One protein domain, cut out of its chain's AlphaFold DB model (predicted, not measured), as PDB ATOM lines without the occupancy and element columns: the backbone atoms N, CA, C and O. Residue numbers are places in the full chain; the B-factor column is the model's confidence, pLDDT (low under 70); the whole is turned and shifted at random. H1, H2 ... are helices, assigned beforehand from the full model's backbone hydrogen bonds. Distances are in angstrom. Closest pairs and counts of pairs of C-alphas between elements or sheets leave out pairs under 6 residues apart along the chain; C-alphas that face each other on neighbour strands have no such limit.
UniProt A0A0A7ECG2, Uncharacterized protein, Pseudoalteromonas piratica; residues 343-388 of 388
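This is residues 343 to 388 of the 388 residues of an uncharacterized protein of Pseudoalteromonas piratica (UniProt A0A0A7ECG2). Helices H3 and H4 make a V, joined at its point by a tight link, with the four-residue helix H2 at the open end, where it packs on H4. H1 packs slantwise on H3 and near the point of the V. The printed part has 46 residues with four named helices, in the order H1, H2, H3, H4, and no named strand; the class is all helix. It is compact, with a radius of gyration of the C-alphas of 9.4 A, and its C-alphas span 23 by 21 by 15 A.

H1 is residues 343 to 350, 10.3 A from first to last C-alpha, beginning at C-alpha 343 (183.391, 229.610, 169.285). H2 is residues 357 to 360, 5.0 A. H3 is residues 363 to 371, 12.2 A. H4, the longest, is residues 376 to 387, 16.2 A, ending at C-alpha 387 (192.089, 247.241, 176.951).

H4 is the hub, touching H1, H2 and H3; the helix packing is mostly crossed. With residues 376 to 380 alone, H4 touches H3 at a steep tilt of 46 degrees, opposite ways; the closest C-alphas, of Val 370 and Val 376, are 5.9 A apart. H2 touches H4, the closest C-alphas being those of Ile 359 and Met 383, 7.0 A apart. H1 touches H3 at a steep tilt of 54 degrees, opposite ways, closest at the C-alphas of Glu 343 and Val 367, 5.7 A. H1 and H4 only just touch, with 3 pairs of C-alphas within 8 A and residue 376 alone of H4; the closest C-alphas, of Val 346 and Val 376, are 6.4 A apart. H1 and H2 are close but not clearly touching, 5.9 A between the C-alphas of Leu 350 and Lys 360. H2 and H3 meet only through their link. In H1, H3 and H4 every O i to N i+4 pair is within hydrogen-bond range; H2 is too short for such a pair.

The outline is rounded; the C-alphas farthest apart, of Glu 353 and Ala 372, are 26.2 A apart. The printed part has no cut and no long link. The mean pLDDT of the printed part is 78.5, with residues 353, 373 and 387 to 388 under 70.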
ATOM      1  N   GLU A 343     181.953 229.885 169.364       76.69
ATOM      2  CA  GLU A 343     183.391 229.610 169.285       76.69
ATOM      3  C   GLU A 343     183.931 229.730 167.857       76.69
ATOM      4  O   GLU A 343     184.901 230.445 167.633       76.69
ATOM      5  N   ALA A 344     183.264 229.121 166.873       75.81
ATOM      6  CA  ALA A 344     183.701 229.168 165.476       75.81
ATOM      7  C   ALA A 344     183.628 230.587 164.879       75.81
ATOM      8  O   ALA A 344     184.445 230.954 164.031       75.81
ATOM      9  N   LEU A 345     182.655 231.390 165.325       75.38
ATOM     10  CA  LEU A 345     182.525 232.790 164.923       75.38
ATOM     11  C   LEU A 345     183.644 233.654 165.515       75.38
ATOM     12  O   LEU A 345     184.225 234.471 164.799       75.38
ATOM     13  N   VAL A 346     183.972 233.450 166.793       80.56
ATOM     14  CA  VAL A 346     185.054 234.182 167.460       80.56
ATOM     15  C   VAL A 346     186.418 233.760 166.924       80.56
ATOM     16  O   VAL A 346     187.223 234.628 166.610       80.56
ATOM     17  N   ASP A 347     186.664 232.468 166.710       81.69
ATOM     18  CA  ASP A 347     187.929 231.977 166.149       81.69
ATOM     19  C   ASP A 347     188.205 232.533 164.759       81.69
ATOM     20  O   ASP A 347     189.331 232.922 164.451       81.69
ATOM     21  N   ARG A 348     187.165 232.641 163.929       80.12
ATOM     22  CA  ARG A 348     187.285 233.273 162.616       80.12
ATOM     23  C   ARG A 348     187.633 234.752 162.726       80.12
ATOM     24  O   ARG A 348     188.466 235.222 161.959       80.12
ATOM     25  N   ALA A 349     186.999 235.475 163.645       80.00
ATOM     26  CA  ALA A 349     187.286 236.891 163.842       80.00
ATOM     27  C   ALA A 349     188.710 237.100 164.382       80.00
ATOM     28  O   ALA A 349     189.435 237.951 163.878       80.00
ATOM     29  N   LEU A 350     189.149 236.270 165.334       80.94
ATOM     30  CA  LEU A 350     190.497 236.319 165.909       80.94
ATOM     31  C   LEU A 350     191.605 235.881 164.940       80.94
ATOM     32  O   LEU A 350     192.766 236.233 165.149       80.94
ATOM     33  N   ALA A 351     191.272 235.135 163.885       80.50
ATOM     34  CA  ALA A 351     192.220 234.697 162.863       80.50
ATOM     35  C   ALA A 351     192.625 235.801 161.866       80.50
ATOM     36  O   ALA A 351     193.522 235.569 161.056       80.50
ATOM     37  N   ALA A 352     192.004 236.985 161.913       80.19
ATOM     38  CA  ALA A 352     192.379 238.102 161.051       80.19
ATOM     39  C   ALA A 352     193.824 238.578 161.330       80.19
ATOM     40  O   ALA A 352     194.262 238.667 162.485       80.19
ATOM     41  N   GLU A 353     194.583 238.859 160.262       68.25
ATOM     42  CA  GLU A 353     196.009 239.230 160.335       68.25
ATOM     43  C   GLU A 353     196.250 240.550 161.084       68.25
ATOM     44  O   GLU A 353     197.315 240.749 161.664       68.25
ATOM     45  N   ASP A 354     195.242 241.418 161.143       75.62
ATOM     46  CA  ASP A 354     195.264 242.732 161.788       75.62
ATOM     47  C   ASP A 354     194.835 242.703 163.267       75.62
ATOM     48  O   ASP A 354     194.745 243.750 163.914       75.62
ATOM     49  N   MET A 355     194.558 241.522 163.834       78.75
ATOM     50  CA  MET A 355     194.042 241.443 165.195       78.75
ATOM     51  C   MET A 355     195.151 241.551 166.259       78.75
ATOM     52  O   MET A 355     196.053 240.704 166.285       78.75
ATOM     53  N   PRO A 356     195.077 242.522 167.197       82.44
ATOM     54  CA  PRO A 356     196.090 242.687 168.236       82.44
ATOM     55  C   PRO A 356     196.228 241.457 169.139       82.44
ATOM     56  O   PRO A 356     195.235 240.847 169.540       82.44
ATOM     57  N   GLN A 357     197.462 241.133 169.537       78.56
ATOM     58  CA  GLN A 357     197.746 239.942 170.346       78.56
ATOM     59  C   GLN A 357     197.032 239.955 171.710       78.56
ATOM     60  O   GLN A 357     196.613 238.907 172.193       78.56
ATOM     61  N   HIS A 358     196.828 241.134 172.309       78.38
ATOM     62  CA  HIS A 358     196.096 241.256 173.574       78.38
ATOM     63  C   HIS A 358     194.613 240.863 173.431       78.38
ATOM     64  O   HIS A 358     194.066 240.247 174.340       78.38
ATOM     65  N   ILE A 359     193.982 241.121 172.275       82.88
ATOM     66  CA  ILE A 359     192.605 240.691 171.975       82.88
ATOM     67  C   ILE A 359     192.544 239.176 171.758       82.88
ATOM     68  O   ILE A 359     191.635 238.524 172.269       82.88
ATOM     69  N   LYS A 360     193.541 238.596 171.073       82.38
ATOM     70  CA  LYS A 360     193.638 237.135 170.887       82.38
ATOM     71  C   LYS A 360     193.729 236.394 172.224       82.38
ATOM     72  O   LYS A 360     193.115 235.344 172.382       82.38
ATOM     73  N   ASN A 361     194.420 236.972 173.207       83.44
ATOM     74  CA  ASN A 361     194.541 236.404 174.553       83.44
ATOM     75  C   ASN A 361     193.231 236.463 175.370       83.44
ATOM     76  O   ASN A 361     193.118 235.766 176.373       83.44
ATOM     77  N   MET A 362     192.237 237.258 174.951       82.88
ATOM     78  CA  MET A 362     190.928 237.400 175.617       82.88
ATOM     79  C   MET A 362     189.814 236.583 174.947       82.88
ATOM     80  O   MET A 362     188.627 236.821 175.187       82.88
ATOM     81  N   ARG A 363     190.189 235.602 174.118       86.69
ATOM     82  CA  ARG A 363     189.280 234.731 173.364       86.69
ATOM     83  C   ARG A 363     188.099 234.224 174.191       86.69
ATOM     84  O   ARG A 363     186.957 234.398 173.779       86.69
ATOM     85  N   ASP A 364     188.358 233.633 175.353       83.25
ATOM     86  CA  ASP A 364     187.315 232.955 176.132       83.25
ATOM     87  C   ASP A 364     186.272 233.933 176.697       83.25
ATOM     88  O   ASP A 364     185.082 233.618 176.769       83.25
ATOM     89  N   SER A 365     186.683 235.164 177.017       82.56
ATOM     90  CA  SER A 365     185.770 236.241 177.412       82.56
ATOM     91  C   SER A 365     184.893 236.702 176.245       82.56
ATOM     92  O   SER A 365     183.701 236.938 176.434       82.56
ATOM     93  N   ILE A 366     185.455 236.779 175.034       81.81
ATOM     94  CA  ILE A 366     184.716 237.162 173.822       81.81
ATOM     95  C   ILE A 366     183.696 236.076 173.457       81.81
ATOM     96  O   ILE A 366     182.535 236.389 173.200       81.81
ATOM     97  N   VAL A 367     184.086 234.797 173.509       84.38
ATOM     98  CA  VAL A 367     183.173 233.660 173.284       84.38
ATOM     99  C   VAL A 367     181.994 233.699 174.253       84.38
ATOM    100  O   VAL A 367     180.855 233.503 173.830       84.38
ATOM    101  N   LYS A 368     182.239 233.990 175.535       81.19
ATOM    102  CA  LYS A 368     181.188 234.043 176.559       81.19
ATOM    103  C   LYS A 368     180.151 235.139 176.288       81.19
ATOM    104  O   LYS A 368     178.956 234.871 176.392       81.19
ATOM    105  N   GLU A 369     180.583 236.339 175.911       76.69
ATOM    106  CA  GLU A 369     179.673 237.451 175.582       76.69
ATOM    107  C   GLU A 369     178.890 237.202 174.283       76.69
ATOM    108  O   GLU A 369     177.704 237.526 174.188       76.69
ATOM    109  N   VAL A 370     179.519 236.556 173.296       79.25
ATOM    110  CA  VAL A 370     178.861 236.182 172.035       79.25
ATOM    111  C   VAL A 370     177.844 235.059 172.256       79.25
ATOM    112  O   VAL A 370     176.741 235.106 171.714       79.25
ATOM    113  N   ALA A 371     178.157 234.085 173.116       73.69
ATOM    114  CA  ALA A 371     177.206 233.059 173.545       73.69
ATOM    115  C   ALA A 371     176.028 233.648 174.346       73.69
ATOM    116  O   ALA A 371     174.918 233.125 174.273       73.69
ATOM    117  N   ALA A 372     176.247 234.759 175.060       72.25
ATOM    118  CA  ALA A 372     175.206 235.519 175.752       72.25
ATOM    119  C   ALA A 372     174.352 236.405 174.818       72.25
ATOM    120  O   ALA A 372     173.416 237.055 175.281       72.25
ATOM    121  N   GLY A 373     174.633 236.413 173.507       66.62
ATOM    122  CA  GLY A 373     173.791 237.038 172.484       66.62
ATOM    123  C   GLY A 373     174.298 238.370 171.923       66.62
ATOM    124  O   GLY A 373     173.582 238.979 171.128       66.62
ATOM    125  N   ARG A 374     175.505 238.830 172.287       73.44
ATOM    126  CA  ARG A 374     176.133 240.005 171.648       73.44
ATOM    127  C   ARG A 374     176.783 239.641 170.317       73.44
ATOM    128  O   ARG A 374     177.197 238.501 170.104       73.44
ATOM    129  N   SER A 375     176.909 240.609 169.409       78.88
ATOM    130  CA  SER A 375     177.651 240.375 168.167       78.88
ATOM    131  C   SER A 375     179.166 240.321 168.421       78.88
ATOM    132  O   SER A 375     179.689 240.948 169.349       78.88
ATOM    133  N   VAL A 376     179.884 239.551 167.594       81.38
ATOM    134  CA  VAL A 376     181.347 239.394 167.697       81.38
ATOM    135  C   VAL A 376     182.053 240.739 167.499       81.38
ATOM    136  O   VAL A 376     182.932 241.082 168.285       81.38
ATOM    137  N   ASP A 377     181.615 241.534 166.520       78.81
ATOM    138  CA  ASP A 377     182.230 242.825 166.186       78.81
ATOM    139  C   ASP A 377     182.037 243.872 167.292       78.81
ATOM    140  O   ASP A 377     182.982 244.578 167.651       78.81
ATOM    141  N   GLU A 378     180.846 243.940 167.898       80.44
ATOM    142  CA  GLU A 378     180.595 244.821 169.048       80.44
ATOM    143  C   GLU A 378     181.444 244.410 170.254       80.44
ATOM    144  O   GLU A 378     182.004 245.266 170.938       80.44
ATOM    145  N   THR A 379     181.583 243.104 170.496       81.62
ATOM    146  CA  THR A 379     182.366 242.577 171.621       81.62
ATOM    147  C   THR A 379     183.860 242.849 171.432       81.62
ATOM    148  O   THR A 379     184.521 243.307 172.362       81.62
ATOM    149  N   ILE A 380     184.399 242.642 170.226       82.88
ATOM    150  CA  ILE A 380     185.803 242.943 169.906       82.88
ATOM    151  C   ILE A 380     186.068 244.448 169.990       82.88
ATOM    152  O   ILE A 380     187.094 244.856 170.533       82.88
ATOM    153  N   THR A 381     185.142 245.282 169.513       81.44
ATOM    154  CA  THR A 381     185.255 246.746 169.616       81.44
ATOM    155  C   THR A 381     185.244 247.198 171.074       81.44
ATOM    156  O   THR A 381     186.074 248.010 171.468       81.44
ATOM    157  N   LEU A 382     184.365 246.629 171.904       79.69
ATOM    158  CA  LEU A 382     184.334 246.900 173.341       79.69
ATOM    159  C   LEU A 382     185.660 246.511 174.013       79.69
ATOM    160  O   LEU A 382     186.217 247.304 174.766       79.69
ATOM    161  N   MET A 383     186.190 245.322 173.711       79.12
ATOM    162  CA  MET A 383     187.464 244.855 174.269       79.12
ATOM    163  C   MET A 383     188.641 245.733 173.833       79.12
ATOM    164  O   MET A 383     189.500 246.037 174.656       79.12
ATOM    165  N   ARG A 384     188.653 246.205 172.578       80.88
ATOM    166  CA  ARG A 384     189.639 247.186 172.096       80.88
ATOM    167  C   ARG A 384     189.513 248.531 172.812       80.88
ATOM    168  O   ARG A 384     190.526 249.137 173.105       80.88
ATOM    169  N   THR A 385     188.305 248.989 173.126       78.81
ATOM    170  CA  THR A 385     188.108 250.268 173.831       78.81
ATOM    171  C   THR A 385     188.495 250.196 175.311       78.81
ATOM    172  O   THR A 385     188.916 251.194 175.883       78.81
ATOM    173  N   ILE A 386     188.332 249.034 175.954       73.25
ATOM    174  CA  ILE A 386     188.623 248.866 177.387       73.25
ATOM    175  C   ILE A 386     190.106 248.552 177.635       73.25
ATOM    176  O   ILE A 386     190.652 248.981 178.650       73.25
ATOM    177  N   PHE A 387     190.748 247.799 176.737       69.31
ATOM    178  CA  PHE A 387     192.089 247.241 176.951       69.31
ATOM    179  C   PHE A 387     193.120 247.609 175.870       69.31
ATOM    180  O   PHE A 387     194.259 247.143 175.961       69.31
ATOM    181  N   GLY A 388     192.725 248.376 174.849       57.66
ATOM    182  CA  GLY A 388     193.562 248.783 173.714       57.66
ATOM    183  C   GLY A 388     194.132 250.188 173.816       57.66
ATOM    184  O   GLY A 388     193.575 251.019 174.567       57.66
TER     185      GLY A 388